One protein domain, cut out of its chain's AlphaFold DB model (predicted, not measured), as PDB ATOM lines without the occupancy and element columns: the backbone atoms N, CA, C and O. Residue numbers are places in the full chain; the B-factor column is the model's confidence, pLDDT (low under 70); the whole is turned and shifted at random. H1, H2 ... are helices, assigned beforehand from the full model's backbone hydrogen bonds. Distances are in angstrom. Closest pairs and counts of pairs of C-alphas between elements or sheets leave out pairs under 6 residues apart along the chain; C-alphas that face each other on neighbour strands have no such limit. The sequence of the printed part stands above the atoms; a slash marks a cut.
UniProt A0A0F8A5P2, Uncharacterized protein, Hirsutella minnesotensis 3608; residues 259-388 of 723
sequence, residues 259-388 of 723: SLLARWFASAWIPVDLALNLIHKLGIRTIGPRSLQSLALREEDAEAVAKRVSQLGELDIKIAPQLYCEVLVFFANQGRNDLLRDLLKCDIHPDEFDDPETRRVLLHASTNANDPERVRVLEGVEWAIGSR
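What this domain is: This is residues 259 to 388 of the 723 residues of an uncharacterized protein of Hirsutella minnesotensis 3608 (UniProt A0A0F8A5P2). This is an elongated array of helices with H5 near its middle, H1 to H4 toward one end of the long axis and the hairpin of H8 and H9 toward the other. H9 crosses H5 and H6. The printed part has 130 residues with nine named helices, H1 to H9 in chain order, and no named strand: all helix. It is compact, with a radius of gyration of the C-alphas of 14.9 A, and spans 47 by 25 by 24 A.

How they stand to each other: Start at H1, residues 259 to 266; it forms a hairpin with H2, residues 272 to 281, and only just touches it, with 3 pairs of C-alphas within 8 A, the closest Phe 265 and Val 272 at 6.9 A. H1 touches H3, residues 289 to 296, the same way at a shallow tilt of 8 degrees; the closest C-alphas, Ala 262 and Ser 291, are 3.8 A apart. Next, H4, residues 302 to 314, touches the hub H5, residues 323 to 333, closest at C-alphas 302 and 332, 4.4 A. H6, residues 337 to 344, forms a hairpin with H5. H7, residues 350 to 353, touches H5 and, only just and only at the corner, H8, residues 356 to 368. H9, residues 372 to 386, forms a hairpin with H8 and touches H5 with residues 381 to 385 alone, about perpendicular at 89 degrees; C-alphas 327 and 384 are closest, 6.0 A. Every O i to N i+4 pair is within hydrogen-bond range in H1 to H6, H8 and H9; H7 is too short for one.

Where its parts are: Find C-alpha 259 at (40.291, 28.741, 19.025), where H1 begins. H4 runs 18.3 A, H8 18.6 A, and H9 21.2 A to C-alpha 386 at (39.512, 18.255, -8.948).

The domain as a whole: The C-alphas farthest apart, Lys 281 and Asn 368, are 48.2 A apart. There is no cut and no long link. Mean pLDDT of the printed part is 80.3; among the residues under 70 are 277 to 285.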
ATOM      1  N   SER A 259      41.379  28.022  18.362       69.62
ATOM      2  CA  SER A 259      40.291  28.741  19.025       69.62
ATOM      3  C   SER A 259      40.716  30.065  19.681       69.62
ATOM      4  O   SER A 259      39.889  30.972  19.785       69.62
ATOM      5  N   LEU A 260      41.970  30.214  20.123       67.81
ATOM      6  CA  LEU A 260      42.493  31.473  20.672       67.81
ATOM      7  C   LEU A 260      42.723  32.501  19.566       67.81
ATOM      8  O   LEU A 260      42.287  33.645  19.684       67.81
ATOM      9  N   LEU A 261      43.361  32.074  18.479       71.31
ATOM     10  CA  LEU A 261      43.609  32.908  17.306       71.31
ATOM     11  C   LEU A 261      42.300  33.321  16.625       71.31
ATOM     12  O   LEU A 261      42.115  34.500  16.320       71.31
ATOM     13  N   ALA A 262      41.342  32.400  16.498       75.25
ATOM     14  CA  ALA A 262      39.985  32.696  16.048       75.25
ATOM     15  C   ALA A 262      39.330  33.782  16.901       75.25
ATOM     16  O   ALA A 262      38.730  34.705  16.361       75.25
ATOM     17  N   ARG A 263      39.511  33.747  18.227       72.75
ATOM     18  CA  ARG A 263      38.976  34.777  19.126       72.75
ATOM     19  C   ARG A 263      39.602  36.143  18.878       72.75
ATOM     20  O   ARG A 263      38.911  37.150  18.976       72.75
ATOM     21  N   TRP A 264      40.885  36.201  18.543       71.25
ATOM     22  CA  TRP A 264      41.551  37.466  18.224       71.25
ATOM     23  C   TRP A 264      41.090  38.036  16.904       71.25
ATOM     24  O   TRP A 264      40.791  39.230  16.833       71.25
ATOM     25  N   PHE A 265      40.998  37.184  15.885       74.50
ATOM     26  CA  PHE A 265      40.436  37.586  14.614       74.50
ATOM     27  C   PHE A 265      38.988  38.022  14.800       74.50
ATOM     28  O   PHE A 265      38.682  39.123  14.380       74.50
ATOM     29  N   ALA A 266      38.154  37.289  15.537       67.44
ATOM     30  CA  ALA A 266      36.774  37.677  15.837       67.44
ATOM     31  C   ALA A 266      36.662  38.963  16.680       67.44
ATOM     32  O   ALA A 266      35.672  39.687  16.584       67.44
ATOM     33  N   SER A 267      37.665  39.277  17.505       67.88
ATOM     34  CA  SER A 267      37.623  40.447  18.380       67.88
ATOM     35  C   SER A 267      37.804  41.759  17.603       67.88
ATOM     36  O   SER A 267      38.843  42.029  16.999       67.88
ATOM     37  N   ALA A 268      36.795  42.631  17.672       56.28
ATOM     38  CA  ALA A 268      36.755  43.892  16.926       56.28
ATOM     39  C   ALA A 268      37.809  44.933  17.364       56.28
ATOM     40  O   ALA A 268      38.038  45.919  16.663       56.28
ATOM     41  N   TRP A 269      38.452  44.745  18.521       58.81
ATOM     42  CA  TRP A 269      39.394  45.718  19.086       58.81
ATOM     43  C   TRP A 269      40.845  45.540  18.608       58.81
ATOM     44  O   TRP A 269      41.646  46.460  18.786       58.81
ATOM     45  N   ILE A 270      41.187  44.406  17.983       62.62
ATOM     46  CA  ILE A 270      42.511  44.158  17.394       62.62
ATOM     47  C   ILE A 270      42.421  44.403  15.875       62.62
ATOM     48  O   ILE A 270      41.707  43.671  15.179       62.62
ATOM     49  N   PRO A 271      43.118  45.416  15.315       73.56
ATOM     50  CA  PRO A 271      43.251  45.559  13.866       73.56
ATOM     51  C   PRO A 271      43.829  44.281  13.250       73.56
ATOM     52  O   PRO A 271      44.743  43.700  13.833       73.56
ATOM     53  N   VAL A 272      43.338  43.862  12.078       74.44
ATOM     54  CA  VAL A 272      43.817  42.635  11.407       74.44
ATOM     55  C   VAL A 272      45.339  42.665  11.251       74.44
ATOM     56  O   VAL A 272      46.009  41.710  11.620       74.44
ATOM     57  N   ASP A 273      45.903  43.801  10.838       74.88
ATOM     58  CA  ASP A 273      47.353  43.962  10.672       74.88
ATOM     59  C   ASP A 273      48.127  43.807  11.989       74.88
ATOM     60  O   ASP A 273      49.249  43.304  12.011       74.88
ATOM     61  N   LEU A 274      47.536  44.226  13.110       68.44
ATOM     62  CA  LEU A 274      48.143  44.061  14.428       68.44
ATOM     63  C   LEU A 274      48.072  42.595  14.868       68.44
ATOM     64  O   LEU A 274      49.059  42.088  15.391       68.44
ATOM     65  N   ALA A 275      46.962  41.900  14.595       70.69
ATOM     66  CA  ALA A 275      46.832  40.462  14.829       70.69
ATOM     67  C   ALA A 275      47.835  39.656  13.989       70.69
ATOM     68  O   ALA A 275      48.533  38.808  14.532       70.69
ATOM     69  N   LEU A 276      47.980  39.965  12.698       73.25
ATOM     70  CA  LEU A 276      48.939  39.310  11.801       73.25
ATOM     71  C   LEU A 276      50.385  39.514  12.271       73.25
ATOM     72  O   LEU A 276      51.140  38.553  12.410       73.25
ATOM     73  N   ASN A 277      50.750  40.753  12.615       69.38
ATOM     74  CA  ASN A 277      52.068  41.056  13.171       69.38
ATOM     75  C   ASN A 277      52.309  40.372  14.527       69.38
ATOM     76  O   ASN A 277      53.437  39.984  14.825       69.38
ATOM     77  N   LEU A 278      51.274  40.230  15.359       64.69
ATOM     78  CA  LEU A 278      51.354  39.497  16.624       64.69
ATOM     79  C   LEU A 278      51.571  38.003  16.392       64.69
ATOM     80  O   LEU A 278      52.437  37.427  17.037       64.69
ATOM     81  N   ILE A 279      50.830  37.386  15.470       69.00
ATOM     82  CA  ILE A 279      50.960  35.963  15.118       69.00
ATOM     83  C   ILE A 279      52.374  35.672  14.614       69.00
ATOM     84  O   ILE A 279      53.020  34.750  15.114       69.00
ATOM     85  N   HIS A 280      52.884  36.519  13.716       69.38
ATOM     86  CA  HIS A 280      54.263  36.444  13.240       69.38
ATOM     87  C   HIS A 280      55.269  36.559  14.398       69.38
ATOM     88  O   HIS A 280      56.161  35.724  14.539       69.38
ATOM     89  N   LYS A 281      55.099  37.545  15.292       62.25
ATOM     90  CA  LYS A 281      55.986  37.726  16.455       62.25
ATOM     91  C   LYS A 281      55.942  36.552  17.426       62.25
ATOM     92  O   LYS A 281      56.986  36.167  17.928       62.25
ATOM     93  N   LEU A 282      54.775  35.962  17.665       58.97
ATOM     94  CA  LEU A 282      54.601  34.799  18.543       58.97
ATOM     95  C   LEU A 282      55.230  33.514  17.977       58.97
ATOM     96  O   LEU A 282      55.199  32.478  18.642       58.97
ATOM     97  N   GLY A 283      55.794  33.564  16.764       58.69
ATOM     98  CA  GLY A 283      56.411  32.419  16.105       58.69
ATOM     99  C   GLY A 283      55.390  31.364  15.684       58.69
ATOM    100  O   GLY A 283      55.738  30.190  15.548       58.69
ATOM    101  N   ILE A 284      54.126  31.759  15.511       68.50
ATOM    102  CA  ILE A 284      53.063  30.872  15.050       68.50
ATOM    103  C   ILE A 284      53.224  30.707  13.545       68.50
ATOM    104  O   ILE A 284      53.042  31.648  12.781       68.50
ATOM    105  N   ARG A 285      53.565  29.487  13.131       67.12
ATOM    106  CA  ARG A 285      53.837  29.158  11.727       67.12
ATOM    107  C   ARG A 285      52.633  28.585  10.990       67.12
ATOM    108  O   ARG A 285      52.710  28.418   9.780       67.12
ATOM    109  N   THR A 286      51.555  28.244  11.698       77.44
ATOM    110  CA  THR A 286      50.364  27.612  11.118       77.44
ATOM    111  C   THR A 286      49.071  28.214  11.670       77.44
ATOM    112  O   THR A 286      48.915  28.359  12.880       77.44
ATOM    113  N   ILE A 287      48.131  28.546  10.781       81.12
ATOM    114  CA  ILE A 287      46.771  28.997  11.116       81.12
ATOM    115  C   ILE A 287      45.774  27.892  10.776       81.12
ATOM    116  O   ILE A 287      45.819  27.343   9.677       81.12
ATOM    117  N   GLY A 288      44.876  27.572  11.708       81.25
ATOM    118  CA  GLY A 288      43.831  26.570  11.521       81.25
ATOM    119  C   GLY A 288      42.518  27.128  10.943       81.25
ATOM    120  O   GLY A 288      42.413  28.315  10.611       81.25
ATOM    121  N   PRO A 289      41.497  26.266  10.813       83.38
ATOM    122  CA  PRO A 289      40.264  26.566  10.088       83.38
ATOM    123  C   PRO A 289      39.418  27.655  10.745       83.38
ATOM    124  O   PRO A 289      38.893  28.521  10.048       83.38
ATOM    125  N   ARG A 290      39.302  27.670  12.078       83.81
ATOM    126  CA  ARG A 290      38.454  28.633  12.798       83.81
ATOM    127  C   ARG A 290      39.076  30.018  12.784       83.81
ATOM    128  O   ARG A 290      38.362  31.018  12.691       83.81
ATOM    129  N   SER A 291      40.402  30.090  12.852       85.88
ATOM    130  CA  SER A 291      41.130  31.350  12.713       85.88
ATOM    131  C   SER A 291      41.000  31.924  11.316       85.88
ATOM    132  O   SER A 291      40.702  33.109  11.179       85.88
ATOM    133  N   LEU A 292      41.169  31.087  10.289       87.38
ATOM    134  CA  LEU A 292      41.020  31.505   8.899       87.38
ATOM    135  C   LEU A 292      39.581  31.944   8.598       87.38
ATOM    136  O   LEU A 292      39.387  32.983   7.975       87.38
ATOM    137  N   GLN A 293      38.578  31.221   9.106       87.12
ATOM    138  CA  GLN A 293      37.169  31.610   9.004       87.12
ATOM    139  C   GLN A 293      36.909  32.960   9.686       87.12
ATOM    140  O   GLN A 293      36.290  33.842   9.098       87.12
ATOM    141  N   SER A 294      37.423  33.156  10.904       85.75
ATOM    142  CA  SER A 294      37.260  34.411  11.654       85.75
ATOM    143  C   SER A 294      37.958  35.595  10.978       85.75
ATOM    144  O   SER A 294      37.475  36.723  11.055       85.75
ATOM    145  N   LEU A 295      39.087  35.348  10.310       86.19
ATOM    146  CA  LEU A 295      39.774  36.335   9.481       86.19
ATOM    147  C   LEU A 295      38.951  36.669   8.232       86.19
ATOM    148  O   LEU A 295      38.751  37.842   7.934       86.19
ATOM    149  N   ALA A 296      38.433  35.657   7.536       86.88
ATOM    150  CA  ALA A 296      37.641  35.839   6.323       86.88
ATOM    151  C   ALA A 296      36.308  36.561   6.587       86.88
ATOM    152  O   ALA A 296      35.906  37.404   5.795       86.88
ATOM    153  N   LEU A 297      35.662  36.310   7.732       87.06
ATOM    154  CA  LEU A 297      34.431  36.994   8.154       87.06
ATOM    155  C   LEU A 297      34.608  38.502   8.411       87.06
ATOM    156  O   LEU A 297      33.613  39.213   8.551       87.06
ATOM    157  N   ARG A 298      35.848  38.999   8.505       80.94
ATOM    158  CA  ARG A 298      36.141  40.429   8.694       80.94
ATOM    159  C   ARG A 298      36.299  41.210   7.407       80.94
ATOM    160  O   ARG A 298      36.300  42.438   7.463       80.94
ATOM    161  N   GLU A 299      36.465  40.516   6.295       86.31
ATOM    162  CA  GLU A 299      36.685  41.122   4.994       86.31
ATOM    163  C   GLU A 299      35.366  41.130   4.200       86.31
ATOM    164  O   GLU A 299      34.494  40.281   4.393       86.31
ATOM    165  N   GLU A 300      35.180  42.128   3.336       79.81
ATOM    166  CA  GLU A 300      33.896  42.356   2.651       79.81
ATOM    167  C   GLU A 300      33.724  41.492   1.383       79.81
ATOM    168  O   GLU A 300      32.596  41.148   0.990       79.81
ATOM    169  N   ASP A 301      34.842  41.125   0.750       87.38
ATOM    170  CA  ASP A 301      34.905  40.419  -0.529       87.38
ATOM    171  C   ASP A 301      36.061  39.399  -0.619       87.38
ATOM    172  O   ASP A 301      36.979  39.346   0.203       87.38
ATOM    173  N   ALA A 302      35.991  38.541  -1.641       88.88
ATOM    174  CA  ALA A 302      36.978  37.503  -1.922       88.88
ATOM    175  C   ALA A 302      38.366  38.078  -2.238       88.88
ATOM    176  O   ALA A 302      39.369  37.452  -1.901       88.88
ATOM    177  N   GLU A 303      38.433  39.268  -2.842       89.00
ATOM    178  CA  GLU A 303      39.693  39.940  -3.166       89.00
ATOM    179  C   GLU A 303      40.421  40.410  -1.898       89.00
ATOM    180  O   GLU A 303      41.621  40.164  -1.745       89.00
ATOM    181  N   ALA A 304      39.705  41.001  -0.938       86.81
ATOM    182  CA  ALA A 304      40.262  41.363   0.357       86.81
ATOM    183  C   ALA A 304      40.719  40.123   1.137       86.81
ATOM    184  O   ALA A 304      41.826  40.128   1.682       86.81
ATOM    185  N   VAL A 305      39.951  39.026   1.118       89.25
ATOM    186  CA  VAL A 305      40.382  37.747   1.714       89.25
ATOM    187  C   VAL A 305      41.653  37.220   1.038       89.25
ATOM    188  O   VAL A 305      42.605  36.868   1.733       89.25
ATOM    189  N   ALA A 306      41.728  37.222  -0.295       87.88
ATOM    190  CA  ALA A 306      42.915  36.787  -1.038       87.88
ATOM    191  C   ALA A 306      44.146  37.654  -0.717       87.88
ATOM    192  O   ALA A 306      45.259  37.141  -0.552       87.88
ATOM    193  N   LYS A 307      43.954  38.966  -0.536       89.12
ATOM    194  CA  LYS A 307      45.006  39.880  -0.083       89.12
ATOM    195  C   LYS A 307      45.493  39.533   1.325       89.12
ATOM    196  O   LYS A 307      46.700  39.522   1.552       89.12
ATOM    197  N   ARG A 308      44.596  39.201   2.261       86.19
ATOM    198  CA  ARG A 308      44.977  38.738   3.610       86.19
ATOM    199  C   ARG A 308      45.714  37.402   3.584       86.19
ATOM    200  O   ARG A 308      46.695  37.243   4.304       86.19
ATOM    201  N   VAL A 309      45.293  36.470   2.734       87.25
ATOM    202  CA  VAL A 309      45.994  35.193   2.522       87.25
ATOM    203  C   VAL A 309      47.396  35.424   1.954       87.25
ATOM    204  O   VAL A 309      48.353  34.806   2.414       87.25
ATOM    205  N   SER A 310      47.545  36.362   1.018       85.25
ATOM    206  CA  SER A 310      48.854  36.741   0.473       85.25
ATOM    207  C   SER A 310      49.758  37.344   1.554       85.25
ATOM    208  O   SER A 310      50.910  36.940   1.682       85.25
ATOM    209  N   GLN A 311      49.220  38.228   2.402       84.25
ATOM    210  CA  GLN A 311      49.942  38.793   3.553       84.25
ATOM    211  C   GLN A 311      50.381  37.728   4.567       84.25
ATOM    212  O   GLN A 311      51.459  37.836   5.145       84.25
ATOM    213  N   LEU A 312      49.568  36.689   4.794       84.00
ATOM    214  CA  LEU A 312      49.961  35.549   5.626       84.00
ATOM    215  C   LEU A 312      51.163  34.809   5.031       84.00
ATOM    216  O   LEU A 312      52.106  34.504   5.758       84.00
ATOM    217  N   GLY A 313      51.155  34.589   3.714       79.12
ATOM    218  CA  GLY A 313      52.281  33.993   2.995       79.12
ATOM    219  C   GLY A 313      53.554  34.843   3.057       79.12
ATOM    220  O   GLY A 313      54.629  34.305   3.305       79.12
ATOM    221  N   GLU A 314      53.446  36.168   2.901       80.56
ATOM    222  CA  GLU A 314      54.580  37.104   3.029       80.56
ATOM    223  C   GLU A 314      55.223  37.077   4.424       80.56
ATOM    224  O   GLU A 314      56.428  37.284   4.559       80.56
ATOM    225  N   LEU A 315      54.429  36.800   5.460       74.88
ATOM    226  CA  LEU A 315      54.882  36.659   6.845       74.88
ATOM    227  C   LEU A 315      55.335  35.227   7.192       74.88
ATOM    228  O   LEU A 315      55.535  34.935   8.367       74.88
ATOM    229  N   ASP A 316      55.491  34.331   6.209       67.88
ATOM    230  CA  ASP A 316      55.845  32.912   6.403       67.88
ATOM    231  C   ASP A 316      54.880  32.159   7.348       67.88
ATOM    232  O   ASP A 316      55.242  31.218   8.061       67.88
ATOM    233  N   ILE A 317      53.609  32.575   7.367       78.00
ATOM    234  CA  ILE A 317      52.547  31.917   8.126       78.00
ATOM    235  C   ILE A 317      51.797  30.977   7.182       78.00
ATOM    236  O   ILE A 317      51.060  31.403   6.289       78.00
ATOM    237  N   LYS A 318      51.954  29.670   7.395       79.06
ATOM    238  CA  LYS A 318      51.290  28.629   6.605       79.06
ATOM    239  C   LYS A 318      49.832  28.478   7.035       79.06
ATOM    240  O   LYS A 318      49.475  28.630   8.202       79.06
ATOM    241  N   ILE A 319      48.973  28.131   6.089       83.25
ATOM    242  CA  ILE A 319      47.586  27.756   6.370       83.25
ATOM    243  C   ILE A 319      47.540  26.239   6.591       83.25
ATOM    244  O   ILE A 319      48.274  25.496   5.937       83.25
ATOM    245  N   ALA A 320      46.732  25.777   7.546       78.88
ATOM    246  CA  ALA A 320      46.588  24.359   7.841       78.88
ATOM    247  C   ALA A 320      46.141  23.580   6.586       78.88
ATOM    248  O   ALA A 320      45.257  24.049   5.867       78.88
ATOM    249  N   PRO A 321      46.705  22.382   6.335       73.25
ATOM    250  CA  PRO A 321      46.415  21.570   5.150       73.25
ATOM    251  C   PRO A 321      45.095  20.794   5.307       73.25
ATOM    252  O   PRO A 321      45.047  19.579   5.139       73.25
ATOM    253  N   GLN A 322      44.042  21.487   5.734       81.75
ATOM    254  CA  GLN A 322      42.689  20.948   5.844       81.75
ATOM    255  C   GLN A 322      41.884  21.354   4.617       81.75
ATOM    256  O   GLN A 322      42.045  22.469   4.102       81.75
ATOM    257  N   LEU A 323      40.965  20.491   4.182       81.50
ATOM    258  CA  LEU A 323      40.177  20.705   2.977       81.50
ATOM    259  C   LEU A 323      39.428  22.032   3.036       81.50
ATOM    260  O   LEU A 323      39.461  22.782   2.064       81.50
ATOM    261  N   TYR A 324      38.808  22.333   4.179       85.94
ATOM    262  CA  TYR A 324      38.086  23.584   4.401       85.94
ATOM    263  C   TYR A 324      38.963  24.814   4.129       85.94
ATOM    264  O   TYR A 324      38.574  25.707   3.375       85.94
ATOM    265  N   CYS A 325      40.175  24.837   4.691       85.31
ATOM    266  CA  CYS A 325      41.109  25.948   4.525       85.31
ATOM    267  C   CYS A 325      41.544  26.110   3.065       85.31
ATOM    268  O   CYS A 325      41.572  27.221   2.536       85.31
ATOM    269  N   GLU A 326      41.849  24.998   2.398       83.19
ATOM    270  CA  GLU A 326      42.276  24.994   0.999       83.19
ATOM    271  C   GLU A 326      41.160  25.452   0.050       83.19
ATOM    272  O   GLU A 326      41.417  26.218  -0.877       83.19
ATOM    273  N   VAL A 327      39.916  25.015   0.278       86.19
ATOM    274  CA  VAL A 327      38.751  25.454  -0.512       86.19
ATOM    275  C   VAL A 327      38.495  26.946  -0.312       86.19
ATOM    276  O   VAL A 327      38.275  27.655  -1.292       86.19
ATOM    277  N   LEU A 328      38.567  27.438   0.928       88.81
ATOM    278  CA  LEU A 328      38.379  28.854   1.245       88.81
ATOM    279  C   LEU A 328      39.401  29.720   0.497       88.81
ATOM    280  O   LEU A 328      39.022  30.673  -0.186       88.81
ATOM    281  N   VAL A 329      40.685  29.351   0.560       87.19
ATOM    282  CA  VAL A 329      41.763  30.036  -0.173       87.19
ATOM    283  C   VAL A 329      41.535  29.970  -1.683       87.19
ATOM    284  O   VAL A 329      41.723  30.963  -2.386       87.19
ATOM    285  N   PHE A 330      41.098  28.822  -2.200       86.56
ATOM    286  CA  PHE A 330      40.824  28.653  -3.622       86.56
ATOM    287  C   PHE A 330      39.666  29.539  -4.106       86.56
ATOM    288  O   PHE A 330      39.809  30.215  -5.124       86.56
ATOM    289  N   PHE A 331      38.552  29.610  -3.373       89.19
ATOM    290  CA  PHE A 331      37.438  30.502  -3.712       89.19
ATOM    291  C   PHE A 331      37.825  31.979  -3.634       89.19
ATOM    292  O   PHE A 331      37.419  32.750  -4.507       89.19
ATOM    293  N   ALA A 332      38.645  32.356  -2.647       89.25
ATOM    294  CA  ALA A 332      39.188  33.706  -2.531       89.25
ATOM    295  C   ALA A 332      40.048  34.070  -3.756       89.25
ATOM    296  O   ALA A 332      39.783  35.064  -4.427       89.25
ATOM    297  N   ASN A 333      41.009  33.214  -4.119       87.00
ATOM    298  CA  ASN A 333      41.918  33.446  -5.251       87.00
ATOM    299  C   ASN A 333      41.209  33.455  -6.615       87.00
ATOM    300  O   ASN A 333      41.666  34.120  -7.540       87.00
ATOM    301  N   GLN A 334      40.099  32.727  -6.754       86.94
ATOM    302  CA  GLN A 334      39.276  32.706  -7.971       86.94
ATOM    303  C   GLN A 334      38.228  33.836  -8.013       86.94
ATOM    304  O   GLN A 334      37.424  33.884  -8.945       86.94
ATOM    305  N   GLY A 335      38.188  34.721  -7.007       84.00
ATOM    306  CA  GLY A 335      37.258  35.854  -6.945       84.00
ATOM    307  C   GLY A 335      35.781  35.457  -6.816       84.00
ATOM    308  O   GLY A 335      34.892  36.203  -7.227       84.00
ATOM    309  N   ARG A 336      35.480  34.264  -6.285       86.81
ATOM    310  CA  ARG A 336      34.108  33.729  -6.194       86.81
ATOM    311  C   ARG A 336      33.426  34.166  -4.895       86.81
ATOM    312  O   ARG A 336      33.327  33.392  -3.947       86.81
ATOM    313  N   ASN A 337      32.914  35.398  -4.881       86.75
ATOM    314  CA  ASN A 337      32.240  35.994  -3.717       86.75
ATOM    315  C   ASN A 337      31.057  35.164  -3.190       86.75
ATOM    316  O   ASN A 337      30.921  35.007  -1.979       86.75
ATOM    317  N   ASP A 338      30.222  34.628  -4.082       85.75
ATOM    318  CA  ASP A 338      29.010  33.899  -3.688       85.75
ATOM    319  C   ASP A 338      29.358  32.572  -2.999       85.75
ATOM    320  O   ASP A 338      28.940  32.334  -1.871       85.75
ATOM    321  N   LEU A 339      30.240  31.767  -3.609       87.12
ATOM    322  CA  LEU A 339      30.710  30.501  -3.028       87.12
ATOM    323  C   LEU A 339      31.450  30.703  -1.702       87.12
ATOM    324  O   LEU A 339      31.299  29.900  -0.785       87.12
ATOM    325  N   LEU A 340      32.238  31.776  -1.585       88.31
ATOM    326  CA  LEU A 340      32.948  32.101  -0.352       88.31
ATOM    327  C   LEU A 340      31.975  32.489   0.772       88.31
ATOM    328  O   LEU A 340      32.121  32.018   1.897       88.31
ATOM    329  N   ARG A 341      30.965  33.317   0.482       87.00
ATOM    330  CA  ARG A 341      29.942  33.707   1.467       87.00
ATOM    331  C   ARG A 341      29.097  32.518   1.909       87.00
ATOM    332  O   ARG A 341      28.853  32.385   3.108       87.00
ATOM    333  N   ASP A 342      28.695  31.671   0.967       86.00
ATOM    334  CA  ASP A 342      27.898  30.474   1.244       86.00
ATOM    335  C   ASP A 342      28.719  29.467   2.084       86.00
ATOM    336  O   ASP A 342      28.206  28.898   3.045       86.00
ATOM    337  N   LEU A 343      30.029  29.327   1.820       86.94
ATOM    338  CA  LEU A 343      30.945  28.499   2.620       86.94
ATOM    339  C   LEU A 343      31.137  29.035   4.051       86.94
ATOM    340  O   LEU A 343      31.158  28.253   4.998       86.94
ATOM    341  N   LEU A 344      31.281  30.353   4.230       85.50
ATOM    342  CA  LEU A 344      31.509  30.964   5.550       85.50
ATOM    343  C   LEU A 344      30.276  30.918   6.461       85.50
ATOM    344  O   LEU A 344      30.436  30.864   7.680       85.50
ATOM    345  N   LYS A 345      29.074  30.957   5.877       83.31
ATOM    346  CA  LYS A 345      27.788  30.840   6.585       83.31
ATOM    347  C   LYS A 345      27.347  29.397   6.814       83.31
ATOM    348  O   LYS A 345      26.332  29.178   7.464       83.31
ATOM    349  N   CYS A 346      28.063  28.433   6.245       82.38
ATOM    350  CA  CYS A 346      27.697  27.035   6.334       82.38
ATOM    351  C   CYS A 346      27.829  26.525   7.778       82.38
ATOM    352  O   CYS A 346      28.863  26.720   8.414       82.38
ATOM    353  N   ASP A 347      26.803  25.827   8.271       78.19
ATOM    354  CA  ASP A 347      26.803  25.218   9.612       78.19
ATOM    355  C   ASP A 347      27.606  23.901   9.688       78.19
ATOM    356  O   ASP A 347      27.656  23.265  10.740       78.19
ATOM    357  N   ILE A 348      28.209  23.463   8.577       79.44
ATOM    358  CA  ILE A 348      29.038  22.253   8.523       79.44
ATOM    359  C   ILE A 348      30.360  22.536   9.242       79.44
ATOM    360  O   ILE A 348      31.056  23.509   8.935       79.44
ATOM    361  N   HIS A 349      30.732  21.676  10.191       77.56
ATOM    362  CA  HIS A 349      32.000  21.828  10.896       77.56
ATOM    363  C   HIS A 349      33.180  21.634   9.918       77.56
ATOM    364  O   HIS A 349      33.140  20.695   9.123       77.56
ATOM    365  N   PRO A 350      34.254  22.453   9.969       78.25
ATOM    366  CA  PRO A 350      35.385  22.363   9.036       78.25
ATOM    367  C   PRO A 350      35.967  20.954   8.843       78.25
ATOM    368  O   PRO A 350      36.327  20.591   7.727       78.25
ATOM    369  N   ASP A 351      35.994  20.150   9.908       75.06
ATOM    370  CA  ASP A 351      36.516  18.775   9.886       75.06
ATOM    371  C   ASP A 351      35.635  17.797   9.080       75.06
ATOM    372  O   ASP A 351      36.132  16.799   8.564       75.06
ATOM    373  N   GLU A 352      34.331  18.064   8.932       79.81
ATOM    374  CA  GLU A 352      33.414  17.202   8.167       79.81
ATOM    375  C   GLU A 352      33.667  17.281   6.659       79.81
ATOM    376  O   GLU A 352      33.318  16.364   5.915       79.81
ATOM    377  N   PHE A 353      34.313  18.356   6.196       80.31
ATOM    378  CA  PHE A 353      34.725  18.464   4.804       80.31
ATOM    379  C   PHE A 353      35.847  17.461   4.479       80.31
ATOM    380  O   PHE A 353      35.872  16.916   3.379       80.31
ATOM    381  N   ASP A 354      36.748  17.145   5.410       77.44
ATOM    382  CA  ASP A 354      37.894  16.271   5.120       77.44
ATOM    383  C   ASP A 354      37.491  14.824   4.759       77.44
ATOM    384  O   ASP A 354      38.233  14.143   4.045       77.44
ATOM    385  N   ASP A 355      36.316  14.352   5.194       79.50
ATOM    386  CA  ASP A 355      35.836  12.998   4.902       79.50
ATOM    387  C   ASP A 355      35.020  12.927   3.588       79.50
ATOM    388  O   ASP A 355      33.933  13.509   3.489       79.50
ATOM    389  N   PRO A 356      35.496  12.198   2.555       80.56
ATOM    390  CA  PRO A 356      34.787  12.085   1.280       80.56
ATOM    391  C   PRO A 356      33.419  11.403   1.398       80.56
ATOM    392  O   PRO A 356      32.502  11.779   0.665       80.56
ATOM    393  N   GLU A 357      33.248  10.437   2.307       80.44
ATOM    394  CA  GLU A 357      31.953   9.764   2.472       80.44
ATOM    395  C   GLU A 357      30.934  10.695   3.132       80.44
ATOM    396  O   GLU A 357      29.821  10.834   2.619       80.44
ATOM    397  N   THR A 358      31.328  11.411   4.191       84.62
ATOM    398  CA  THR A 358      30.482  12.430   4.829       84.62
ATOM    399  C   THR A 358      30.044  13.500   3.829       84.62
ATOM    400  O   THR A 358      28.850  13.781   3.730       84.62
ATOM    401  N   ARG A 359      30.948  14.032   2.994       87.62
ATOM    402  CA  ARG A 359      30.580  15.020   1.961       87.62
ATOM    403  C   ARG A 359      29.580  14.484   0.938       87.62
ATOM    404  O   ARG A 359      28.645  15.196   0.573       87.62
ATOM    405  N   ARG A 360      29.726  13.230   0.500       84.44
ATOM    406  CA  ARG A 360      28.799  12.595  -0.452       84.44
ATOM    407  C   ARG A 360      27.412  12.385   0.159       84.44
ATOM    408  O   ARG A 360      26.404  12.612  -0.511       84.44
ATOM    409  N   VAL A 361      27.358  11.988   1.431       88.19
ATOM    410  CA  VAL A 361      26.109  11.854   2.193       88.19
ATOM    411  C   VAL A 361      25.448  13.218   2.399       88.19
ATOM    412  O   VAL A 361      24.251  13.346   2.144       88.19
ATOM    413  N   LEU A 362      26.212  14.245   2.784       86.12
ATOM    414  CA  LEU A 362      25.723  15.617   2.954       86.12
ATOM    415  C   LEU A 362      25.200  16.205   1.640       86.12
ATOM    416  O   LEU A 362      24.164  16.869   1.649       86.12
ATOM    417  N   LEU A 363      25.854  15.920   0.511       85.81
ATOM    418  CA  LEU A 363      25.399  16.355  -0.809       85.81
ATOM    419  C   LEU A 363      24.052  15.713  -1.148       85.81
ATOM    420  O   LEU A 363      23.098  16.414  -1.464       85.81
ATOM    421  N   HIS A 364      23.939  14.392  -0.992       84.62
ATOM    422  CA  HIS A 364      22.695  13.671  -1.262       84.62
ATOM    423  C   HIS A 364      21.550  14.103  -0.327       84.62
ATOM    424  O   HIS A 364      20.410  14.267  -0.761       84.62
ATOM    425  N   ALA A 365      21.842  14.323   0.958       85.31
ATOM    426  CA  ALA A 365      20.871  14.823   1.926       85.31
ATOM    427  C   ALA A 365      20.407  16.252   1.597       85.31
ATOM    428  O   ALA A 365      19.213  16.535   1.687       85.31
ATOM    429  N   SER A 366      21.319  17.128   1.164       84.50
ATOM    430  CA  SER A 366      21.010  18.521   0.805       84.50
ATOM    431  C   SER A 366      20.188  18.621  -0.482       84.50
ATOM    432  O   SER A 366      19.251  19.416  -0.545       84.50
ATOM    433  N   THR A 367      20.462  17.763  -1.472       85.69
ATOM    434  CA  THR A 367      19.648  17.647  -2.693       85.69
ATOM    435  C   THR A 367      18.221  17.206  -2.370       85.69
ATOM    436  O   THR A 367      17.265  17.770  -2.897       85.69
ATOM    437  N   ASN A 368      18.054  16.253  -1.449       84.94
ATOM    438  CA  ASN A 368      16.733  15.784  -1.022       84.94
ATOM    439  C   ASN A 368      15.976  16.816  -0.171       84.94
ATOM    440  O   ASN A 368      14.750  16.880  -0.234       84.94
ATOM    441  N   ALA A 369      16.694  17.615   0.620       83.06
ATOM    442  CA  ALA A 369      16.136  18.690   1.439       83.06
ATOM    443  C   ALA A 369      15.856  19.985   0.648       83.06
ATOM    444  O   ALA A 369      15.290  20.922   1.210       83.06
ATOM    445  N   ASN A 370      16.221  20.030  -0.640       81.44
ATOM    446  CA  ASN A 370      16.093  21.186  -1.530       81.44
ATOM    447  C   ASN A 370      16.766  22.459  -0.976       81.44
ATOM    448  O   ASN A 370      16.192  23.546  -1.036       81.44
ATOM    449  N   ASP A 371      17.977  22.311  -0.426       85.62
ATOM    450  CA  ASP A 371      18.823  23.417   0.041       85.62
ATOM    451  C   ASP A 371      19.848  23.795  -1.051       85.62
ATOM    452  O   ASP A 371      20.904  23.159  -1.166       85.62
ATOM    453  N   PRO A 372      19.552  24.800  -1.901       83.69
ATOM    454  CA  PRO A 372      20.392  25.131  -3.049       83.69
ATOM    455  C   PRO A 372      21.726  25.768  -2.649       83.69
ATOM    456  O   PRO A 372      22.677  25.713  -3.429       83.69
ATOM    457  N   GLU A 373      21.812  26.381  -1.464       83.62
ATOM    458  CA  GLU A 373      23.041  27.004  -0.967       83.62
ATOM    459  C   GLU A 373      24.039  25.917  -0.557       83.62
ATOM    460  O   GLU A 373      25.181  25.912  -1.023       83.62
ATOM    461  N   ARG A 374      23.594  24.918   0.219       83.06
ATOM    462  CA  ARG A 374      24.450  23.794   0.635       83.06
ATOM    463  C   ARG A 374      24.913  22.927  -0.531       83.06
ATOM    464  O   ARG A 374      26.084  22.551  -0.570       83.06
ATOM    465  N   VAL A 375      24.035  22.642  -1.498       85.56
ATOM    466  CA  VAL A 375      24.409  21.881  -2.706       85.56
ATOM    467  C   VAL A 375      25.496  22.615  -3.490       85.56
ATOM    468  O   VAL A 375      26.525  22.025  -3.815       85.56
ATOM    469  N   ARG A 376      25.328  23.924  -3.711       86.81
ATOM    470  CA  ARG A 376      26.300  24.750  -4.438       86.81
ATOM    471  C   ARG A 376      27.666  24.794  -3.747       86.81
ATOM    472  O   ARG A 376      28.691  24.719  -4.425       86.81
ATOM    473  N   VAL A 377      27.697  24.901  -2.415       86.75
ATOM    474  CA  VAL A 377      28.948  24.857  -1.638       86.75
ATOM    475  C   VAL A 377      29.644  23.510  -1.815       86.75
ATOM    476  O   VAL A 377      30.835  23.484  -2.118       86.75
ATOM    477  N   LEU A 378      28.920  22.396  -1.680       87.19
ATOM    478  CA  LEU A 378      29.493  21.049  -1.788       87.19
ATOM    479  C   LEU A 378      29.986  20.727  -3.209       87.19
ATOM    480  O   LEU A 378      31.073  20.171  -3.361       87.19
ATOM    481  N   GLU A 379      29.266  21.140  -4.254       85.44
ATOM    482  CA  GLU A 379      29.734  21.035  -5.645       85.44
ATOM    483  C   GLU A 379      30.965  21.915  -5.906       85.44
ATOM    484  O   GLU A 379      31.920  21.491  -6.562       85.44
ATOM    485  N   GLY A 380      30.985  23.129  -5.349       84.50
ATOM    486  CA  GLY A 380      32.145  24.014  -5.404       84.50
ATOM    487  C   GLY A 380      33.376  23.410  -4.718       84.50
ATOM    488  O   GLY A 380      34.490  23.554  -5.222       84.50
ATOM    489  N   VAL A 381      33.184  22.710  -3.593       85.50
ATOM    490  CA  VAL A 381      34.242  21.972  -2.885       85.50
ATOM    491  C   VAL A 381      34.794  20.850  -3.775       85.50
ATOM    492  O   VAL A 381      36.011  20.733  -3.902       85.50
ATOM    493  N   GLU A 382      33.941  20.058  -4.435       84.69
ATOM    494  CA  GLU A 382      34.384  19.009  -5.373       84.69
ATOM    495  C   GLU A 382      35.168  19.583  -6.562       84.69
ATOM    496  O   GLU A 382      36.239  19.080  -6.918       84.69
ATOM    497  N   TRP A 383      34.700  20.695  -7.134       83.25
ATOM    498  CA  TRP A 383      35.422  21.408  -8.190       83.25
ATOM    499  C   TRP A 383      36.807  21.890  -7.725       83.25
ATOM    500  O   TRP A 383      37.807  21.741  -8.443       83.25
ATOM    501  N   ALA A 384      36.883  22.421  -6.503       82.44
ATOM    502  CA  ALA A 384      38.130  22.862  -5.894       82.44
ATOM    503  C   ALA A 384      39.110  21.710  -5.649       82.44
ATOM    504  O   ALA A 384      40.311  21.945  -5.718       82.44
ATOM    505  N   ILE A 385      38.640  20.485  -5.391       80.38
ATOM    506  CA  ILE A 385      39.490  19.288  -5.246       80.38
ATOM    507  C   ILE A 385      40.016  18.820  -6.600       80.38
ATOM    508  O   ILE A 385      41.216  18.578  -6.737       80.38
ATOM    509  N   GLY A 386      39.143  18.723  -7.608       71.88
ATOM    510  CA  GLY A 386      39.512  18.255  -8.948       71.88
ATOM    511  C   GLY A 386      40.561  19.133  -9.637       71.88
ATOM    512  O   GLY A 386      41.322  18.657 -10.477       71.88
ATOM    513  N   SER A 387      40.652  20.402  -9.239       72.00
ATOM    514  CA  SER A 387      41.592  21.379  -9.796       72.00
ATOM    515  C   SER A 387      42.970  21.395  -9.102       72.00
ATOM    516  O   SER A 387      43.820  22.214  -9.459       72.00
ATOM    517  N   ARG A 388      43.231  20.523  -8.111       65.50
ATOM    518  CA  ARG A 388      44.460  20.576  -7.289       65.50
ATOM    519  C   ARG A 388      45.662  19.860  -7.912       65.50
ATOM    520  O   ARG A 388      45.586  18.662  -8.192       65.50
TER     521      ARG A 388